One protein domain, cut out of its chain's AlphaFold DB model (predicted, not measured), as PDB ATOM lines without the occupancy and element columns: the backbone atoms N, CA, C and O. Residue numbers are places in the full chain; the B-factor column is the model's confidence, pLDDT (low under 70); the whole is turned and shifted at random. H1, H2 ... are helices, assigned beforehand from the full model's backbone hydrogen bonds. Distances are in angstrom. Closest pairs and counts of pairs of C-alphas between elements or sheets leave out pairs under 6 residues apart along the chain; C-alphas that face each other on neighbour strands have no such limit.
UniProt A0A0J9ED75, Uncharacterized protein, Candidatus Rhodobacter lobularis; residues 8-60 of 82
ATOM      1  N   TYR A   8      15.388 -48.736 -34.497       80.00
ATOM      2  CA  TYR A   8      16.276 -47.593 -34.666       80.00
ATOM      3  C   TYR A   8      16.813 -47.152 -33.301       80.00
ATOM      4  O   TYR A   8      16.121 -47.277 -32.287       80.00
ATOM      5  N   ASP A   9      18.040 -46.636 -33.272       84.69
ATOM      6  CA  ASP A   9      18.651 -46.065 -32.071       84.69
ATOM      7  C   ASP A   9      18.606 -44.534 -32.152       84.69
ATOM      8  O   ASP A   9      19.211 -43.933 -33.038       84.69
ATOM      9  N   LEU A  10      17.873 -43.902 -31.230       82.44
ATOM     10  CA  LEU A  10      17.766 -42.444 -31.121       82.44
ATOM     11  C   LEU A  10      18.551 -41.886 -29.923       82.44
ATOM     12  O   LEU A  10      18.372 -40.722 -29.555       82.44
ATOM     13  N   SER A  11      19.408 -42.687 -29.285       84.12
ATOM     14  CA  SER A  11      20.154 -42.285 -28.085       84.12
ATOM     15  C   SER A  11      21.077 -41.092 -28.324       84.12
ATOM     16  O   SER A  11      21.179 -40.224 -27.457       84.12
ATOM     17  N   ALA A  12      21.654 -40.972 -29.523       82.19
ATOM     18  CA  ALA A  12      22.454 -39.815 -29.935       82.19
ATOM     19  C   ALA A  12      21.668 -38.487 -29.907       82.19
ATOM     20  O   ALA A  12      22.260 -37.416 -29.828       82.19
ATOM     21  N   SER A  13      20.335 -38.547 -29.942       78.12
ATOM     22  CA  SER A  13      19.427 -37.393 -29.881       78.12
ATOM     23  C   SER A  13      18.675 -37.313 -28.546       78.12
ATOM     24  O   SER A  13      17.596 -36.732 -28.467       78.12
ATOM     25  N   GLY A  14      19.187 -37.968 -27.496       80.69
ATOM     26  CA  GLY A  14      18.545 -38.030 -26.178       80.69
ATOM     27  C   GLY A  14      17.267 -38.876 -26.143       80.69
ATOM     28  O   GLY A  14      16.445 -38.720 -25.244       80.69
ATOM     29  N   GLY A  15      17.062 -39.726 -27.153       79.81
ATOM     30  CA  GLY A  15      15.903 -40.608 -27.287       79.81
ATOM     31  C   GLY A  15      16.136 -42.017 -26.745       79.81
ATOM     32  O   GLY A  15      17.195 -42.316 -26.188       79.81
ATOM     33  N   PRO A  16      15.151 -42.914 -26.912       81.00
ATOM     34  CA  PRO A  16      15.316 -44.310 -26.544       81.00
ATOM     35  C   PRO A  16      16.383 -44.979 -27.419       81.00
ATOM     36  O   PRO A  16      16.493 -44.713 -28.615       81.00
ATOM     37  N   LYS A  17      17.121 -45.926 -26.827       81.69
ATOM     38  CA  LYS A  17      18.092 -46.770 -27.549       81.69
ATOM     39  C   LYS A  17      17.452 -47.661 -28.615       81.69
ATOM     40  O   LYS A  17      18.146 -48.227 -29.451       81.69
ATOM     41  N   ARG A  18      16.143 -47.880 -28.512       84.44
ATOM     42  CA  ARG A  18      15.374 -48.759 -29.384       84.44
ATOM     43  C   ARG A  18      14.006 -48.144 -29.625       84.44
ATOM     44  O   ARG A  18      13.265 -47.948 -28.667       84.44
ATOM     45  N   ILE A  19      13.693 -47.859 -30.881       87.38
ATOM     46  CA  ILE A  19      12.367 -47.441 -31.333       87.38
ATOM     47  C   ILE A  19      11.985 -48.227 -32.584       87.38
ATOM     48  O   ILE A  19      12.805 -48.431 -33.478       87.38
ATOM     49  N   THR A  20      10.754 -48.708 -32.645       89.31
ATOM     50  CA  THR A  20      10.246 -49.472 -33.788       89.31
ATOM     51  C   THR A  20       9.809 -48.553 -34.930       89.31
ATOM     52  O   THR A  20       9.487 -47.379 -34.726       89.31
ATOM     53  N   ALA A  21       9.729 -49.096 -36.147       88.44
ATOM     54  CA  ALA A  21       9.157 -48.384 -37.293       88.44
ATOM     55  C   ALA A  21       7.698 -47.929 -37.053       88.44
ATOM     56  O   ALA A  21       7.299 -46.856 -37.511       88.44
ATOM     57  N   GLU A  22       6.901 -48.708 -36.310       90.19
ATOM     58  CA  GLU A  22       5.527 -48.327 -35.952       90.19
ATOM     59  C   GLU A  22       5.512 -47.095 -35.032       90.19
ATOM     60  O   GLU A  22       4.763 -46.143 -35.262       90.19
ATOM     61  N   GLU A  23       6.372 -47.080 -34.012       90.19
ATOM     62  CA  GLU A  23       6.495 -45.953 -33.086       90.19
ATOM     63  C   GLU A  23       7.009 -44.694 -33.786       90.19
ATOM     64  O   GLU A  23       6.456 -43.612 -33.573       90.19
ATOM     65  N   LEU A  24       8.003 -44.826 -34.672       91.50
ATOM     66  CA  LEU A  24       8.477 -43.719 -35.507       91.50
ATOM     67  C   LEU A  24       7.365 -43.164 -36.396       91.50
ATOM     68  O   LEU A  24       7.163 -41.952 -36.441       91.50
ATOM     69  N   THR A  25       6.587 -44.035 -37.038       92.56
ATOM     70  CA  THR A  25       5.442 -43.623 -37.862       92.56
ATOM     71  C   THR A  25       4.420 -42.850 -37.029       92.56
ATOM     72  O   THR A  25       3.956 -41.779 -37.427       92.56
ATOM     73  N   ARG A  26       4.095 -43.346 -35.831       93.25
ATOM     74  CA  ARG A  26       3.156 -42.687 -34.913       93.25
ATOM     75  C   ARG A  26       3.661 -41.307 -34.477       93.25
ATOM     76  O   ARG A  26       2.880 -40.351 -34.452       93.25
ATOM     77  N   LEU A  27       4.955 -41.183 -34.175       93.50
ATOM     78  CA  LEU A  27       5.592 -39.902 -33.862       93.50
ATOM     79  C   LEU A  27       5.541 -38.938 -35.051       93.50
ATOM     80  O   LEU A  27       5.154 -37.784 -34.870       93.50
ATOM     81  N   ALA A  28       5.846 -39.411 -36.261       94.94
ATOM     82  CA  ALA A  28       5.806 -38.604 -37.477       94.94
ATOM     83  C   ALA A  28       4.394 -38.058 -37.755       94.94
ATOM     84  O   ALA A  28       4.227 -36.871 -38.037       94.94
ATOM     85  N   VAL A  29       3.349 -38.881 -37.601       95.31
ATOM     86  CA  VAL A  29       1.946 -38.454 -37.773       95.31
ATOM     87  C   VAL A  29       1.554 -37.386 -36.748       95.31
ATOM     88  O   VAL A  29       0.901 -36.392 -37.095       95.31
ATOM     89  N   ARG A  30       1.979 -37.544 -35.489       94.19
ATOM     90  CA  ARG A  30       1.746 -36.545 -34.437       94.19
ATOM     91  C   ARG A  30       2.469 -35.234 -34.745       94.19
ATOM     92  O   ARG A  30       1.851 -34.171 -34.672       94.19
ATOM     93  N   ALA A  31       3.740 -35.310 -35.132       95.19
ATOM     94  CA  ALA A  31       4.553 -34.161 -35.514       95.19
ATOM     95  C   ALA A  31       3.939 -33.415 -36.709       95.19
ATOM     96  O   ALA A  31       3.738 -32.203 -36.651       95.19
ATOM     97  N   LYS A  32       3.509 -34.144 -37.748       95.00
ATOM     98  CA  LYS A  32       2.797 -33.584 -38.906       95.00
ATOM     99  C   LYS A  32       1.518 -32.861 -38.491       95.00
ATOM    100  O   LYS A  32       1.238 -31.769 -38.980       95.00
ATOM    101  N   SER A  33       0.750 -33.444 -37.573       94.94
ATOM    102  CA  SER A  33      -0.473 -32.824 -37.052       94.94
ATOM    103  C   SER A  33      -0.178 -31.515 -36.314       94.94
ATOM    104  O   SER A  33      -0.866 -30.525 -36.548       94.94
ATOM    105  N   LYS A  34       0.887 -31.464 -35.500       94.38
ATOM    106  CA  LYS A  34       1.340 -30.230 -34.833       94.38
ATOM    107  C   LYS A  34       1.759 -29.150 -35.827       94.38
ATOM    108  O   LYS A  34       1.346 -28.000 -35.684       94.38
ATOM    109  N   VAL A  35       2.539 -29.525 -36.843       94.81
ATOM    110  CA  VAL A  35       2.957 -28.624 -37.926       94.81
ATOM    111  C   VAL A  35       1.744 -28.030 -38.639       94.81
ATOM    112  O   VAL A  35       1.709 -26.830 -38.883       94.81
ATOM    113  N   LYS A  36       0.726 -28.845 -38.935       94.12
ATOM    114  CA  LYS A  36      -0.494 -28.381 -39.610       94.12
ATOM    115  C   LYS A  36      -1.419 -27.551 -38.721       94.12
ATOM    116  O   LYS A  36      -2.191 -26.758 -39.248       94.12
ATOM    117  N   ALA A  37      -1.381 -27.751 -37.407       93.00
ATOM    118  CA  ALA A  37      -2.297 -27.089 -36.485       93.00
ATOM    119  C   ALA A  37      -2.000 -25.593 -36.314       93.00
ATOM    120  O   ALA A  37      -2.914 -24.827 -36.022       93.00
ATOM    121  N   THR A  38      -0.742 -25.161 -36.463       90.75
ATOM    122  CA  THR A  38      -0.364 -23.761 -36.210       90.75
ATOM    123  C   THR A  38       0.754 -23.292 -37.140       90.75
ATOM    124  O   THR A  38       1.647 -24.062 -37.487       90.75
ATOM    125  N   ALA A  39       0.787 -21.991 -37.449       86.12
ATOM    126  CA  ALA A  39       1.877 -21.380 -38.220       86.12
ATOM    127  C   ALA A  39       3.261 -21.512 -37.546       86.12
ATOM    128  O   ALA A  39       4.286 -21.445 -38.216       86.12
ATOM    129  N   ARG A  40       3.302 -21.727 -36.222       87.69
ATOM    130  CA  ARG A  40       4.536 -21.947 -35.449       87.69
ATOM    131  C   ARG A  40       4.830 -23.427 -35.196       87.69
ATOM    132  O   ARG A  40       5.776 -23.732 -34.473       87.69
ATOM    133  N   GLY A  41       4.060 -24.348 -35.778       89.25
ATOM    134  CA  GLY A  41       4.097 -25.770 -35.430       89.25
ATOM    135  C   GLY A  41       5.476 -26.410 -35.594       89.25
ATOM    136  O   GLY A  41       5.858 -27.233 -34.769       89.25
ATOM    137  N   TRP A  42       6.262 -25.956 -36.574       92.06
ATOM    138  CA  TRP A  42       7.654 -26.376 -36.766       92.06
ATOM    139  C   TRP A  42       8.571 -26.031 -35.589       92.06
ATOM    140  O   TRP A  42       9.358 -26.868 -35.163       92.06
ATOM    141  N   SER A  43       8.443 -24.830 -35.020       92.75
ATOM    142  CA  SER A  43       9.278 -24.384 -33.889       92.75
ATOM    143  C   SER A  43       8.975 -25.105 -32.572       92.75
ATOM    144  O   SER A  43       9.739 -25.000 -31.620       92.75
ATOM    145  N   MET A  44       7.853 -25.826 -32.510       91.38
ATOM    146  CA  MET A  44       7.387 -26.537 -31.319       91.38
ATOM    147  C   MET A  44       7.693 -28.039 -31.361       91.38
ATOM    148  O   MET A  44       7.287 -28.767 -30.450       91.38
ATOM    149  N   LEU A  45       8.340 -28.521 -32.425       93.00
ATOM    150  CA  LEU A  45       8.713 -29.926 -32.538       93.00
ATOM    151  C   LEU A  45       9.923 -30.235 -31.661       93.00
ATOM    152  O   LEU A  45      10.882 -29.466 -31.604       93.00
ATOM    153  N   SER A  46       9.900 -31.395 -31.006       91.06
ATOM    154  CA  SER A  46      11.113 -31.937 -30.392       91.06
ATOM    155  C   SER A  46      12.079 -32.472 -31.457       91.06
ATOM    156  O   SER A  46      11.686 -32.752 -32.591       91.06
ATOM    157  N   GLN A  47      13.341 -32.695 -31.080       89.88
ATOM    158  CA  GLN A  47      14.322 -33.341 -31.963       89.88
ATOM    159  C   GLN A  47      13.828 -34.704 -32.471       89.88
ATOM    160  O   GLN A  47      13.952 -34.998 -33.656       89.88
ATOM    161  N   HIS A  48      13.192 -35.510 -31.614       90.50
ATOM    162  CA  HIS A  48      12.624 -36.807 -32.009       90.50
ATOM    163  C   HIS A  48      11.489 -36.678 -33.018       90.50
ATOM    164  O   HIS A  48      11.365 -37.515 -33.904       90.50
ATOM    165  N   GLU A  49      10.662 -35.640 -32.902       92.50
ATOM    166  CA  GLU A  49       9.578 -35.384 -33.851       92.50
ATOM    167  C   GLU A  49      10.115 -34.963 -35.221       92.50
ATOM    168  O   GLU A  49       9.591 -35.403 -36.244       92.50
ATOM    169  N   VAL A  50      11.191 -34.171 -35.247       93.31
ATOM    170  CA  VAL A  50      11.892 -33.815 -36.488       93.31
ATOM    171  C   VAL A  50      12.526 -35.050 -37.129       93.31
ATOM    172  O   VAL A  50      12.332 -35.280 -38.320       93.31
ATOM    173  N   LEU A  51      13.219 -35.882 -36.347       91.69
ATOM    174  CA  LEU A  51      13.827 -37.122 -36.840       91.69
ATOM    175  C   LEU A  51      12.784 -38.103 -37.373       91.69
ATOM    176  O   LEU A  51      12.985 -38.686 -38.432       91.69
ATOM    177  N   ALA A  52      11.650 -38.251 -36.686       92.56
ATOM    178  CA  ALA A  52      10.560 -39.099 -37.151       92.56
ATOM    179  C   ALA A  52       9.966 -38.595 -38.478       92.56
ATOM    180  O   ALA A  52       9.670 -39.402 -39.354       92.56
ATOM    181  N   LEU A  53       9.818 -37.274 -38.652       94.19
ATOM    182  CA  LEU A  53       9.378 -36.690 -39.924       94.19
ATOM    183  C   LEU A  53      10.395 -36.904 -41.047       94.19
ATOM    184  O   LEU A  53       9.985 -37.258 -42.148       94.19
ATOM    185  N   ALA A  54      11.686 -36.703 -40.775       91.75
ATOM    186  CA  ALA A  54      12.752 -36.920 -41.750       91.75
ATOM    187  C   ALA A  54      12.811 -38.388 -42.182       91.75
ATOM    188  O   ALA A  54      12.755 -38.675 -43.371       91.75
ATOM    189  N   TRP A  55      12.809 -39.310 -41.217       90.69
ATOM    190  CA  TRP A  55      12.747 -40.747 -41.473       90.69
ATOM    191  C   TRP A  55      11.510 -41.140 -42.290       90.69
ATOM    192  O   TRP A  55      11.604 -41.926 -43.223       90.69
ATOM    193  N   PHE A  56      10.338 -40.579 -41.977       91.62
ATOM    194  CA  PHE A  56       9.120 -40.878 -42.731       91.62
ATOM    195  C   PHE A  56       9.155 -40.299 -44.153       91.62
ATOM    196  O   PHE A  56       8.592 -40.894 -45.068       91.62
ATOM    197  N   ALA A  57       9.780 -39.133 -44.343       91.00
ATOM    198  CA  ALA A  57       9.947 -38.520 -45.656       91.00
ATOM    199  C   ALA A  57      10.919 -39.318 -46.533       91.00
ATOM    200  O   ALA A  57      10.623 -39.512 -47.704       91.00
ATOM    201  N   ASP A  58      12.007 -39.826 -45.954       89.19
ATOM    202  CA  ASP A  58      13.014 -40.665 -46.618       89.19
ATOM    203  C   ASP A  58      12.394 -41.876 -47.336       89.19
ATOM    204  O   ASP A  58      12.762 -42.193 -48.456       89.19
ATOM    205  N   LEU A  59      11.338 -42.474 -46.766       86.19
ATOM    206  CA  LEU A  59      10.591 -43.577 -47.394       86.19
ATOM    207  C   LEU A  59       9.904 -43.213 -48.723       86.19
ATOM    208  O   LEU A  59       9.473 -44.108 -49.451       86.19
ATOM    209  N   LEU A  60       9.700 -41.922 -48.988       85.25
ATOM    210  CA  LEU A  60       8.980 -41.401 -50.152       85.25
ATOM    211  C   LEU A  60       9.885 -40.630 -51.112       85.25
ATOM    212  O   LEU A  60       9.445 -40.291 -52.210       85.25
TER     213      LEU A  60
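Overview. This is residues 8 to 60 of the 82 residues of an uncharacterized protein of Candidatus Rhodobacter lobularis (UniProt A0A0J9ED75). Two helices, the long H1 and the shorter H3, cross near their middles as an X at nearly a right angle, and the short helical turn H2 lies in the stretch that leads from the far end of H1 back to H3. Ahead of H1, residues 8 to 20 form a looped stretch with no named element, near the end of H1 where that helix begins. The printed part has 53 residues with three named helices, in the order H1, H2, H3, and no named strand; the class is all helix. The whole is compact, with a radius of gyration of the C-alphas of 10.9 A, and its C-alphas span 32 by 24 by 15 A along their three main axes.

Arrangement. After residues 8 to 20 comes H1, residues 21 to 37. It touches H2, residues 41 to 44, only at the corner by their link, with residues 34 to 35 of H1 alone. The closest C-alphas of this pair are those of Val 35 and Gly 41, 4.0 A apart. H1 also touches H3, residues 47 to 58, with 21 pairs of C-alphas within 8 A. The closest are those of Ala 28 and Leu 53, 4.7 A apart, and the two helices' centres are 8.4 A apart. The lines of H1 and H3 stand about perpendicular, at 76 degrees. H2 and H3 are apart, though they follow each other in the chain. In H1 and H3 every pair of O of residue i and N of residue i+4 is within hydrogen-bond range. H2 is too short for such a pair, and its one pair of O of residue i and N of residue i+3 is within range.

Along the chain. The printed part begins at Tyr 8, with its C-alpha at (16.276, -47.593, -34.666). H1 runs from Ala 21, C-alpha at (9.157, -48.384, -37.293), to Ala 37, C-alpha at (-2.297, -27.089, -36.485), and is 24.2 A from first to last C-alpha. H2 runs from Gly 41 to Met 44, 5.3 A. H3 runs from Gln 47 to Asp 58, 16.4 A, and ends with C-alpha 58 at (13.014, -40.665, -46.618).

Size, cuts and confidence. The two C-alphas farthest apart are those of Lys 17 and Ala 39, at 32.0 A, and the C-alphas of Tyr 8 and Leu 60 are 18.2 A apart. The printed part has no cut. The links from H1 to H2, with three residues, and from H2 to H3, with two residues, are both tight. The mean pLDDT of the printed part is 89.5, and no printed residue is under 70.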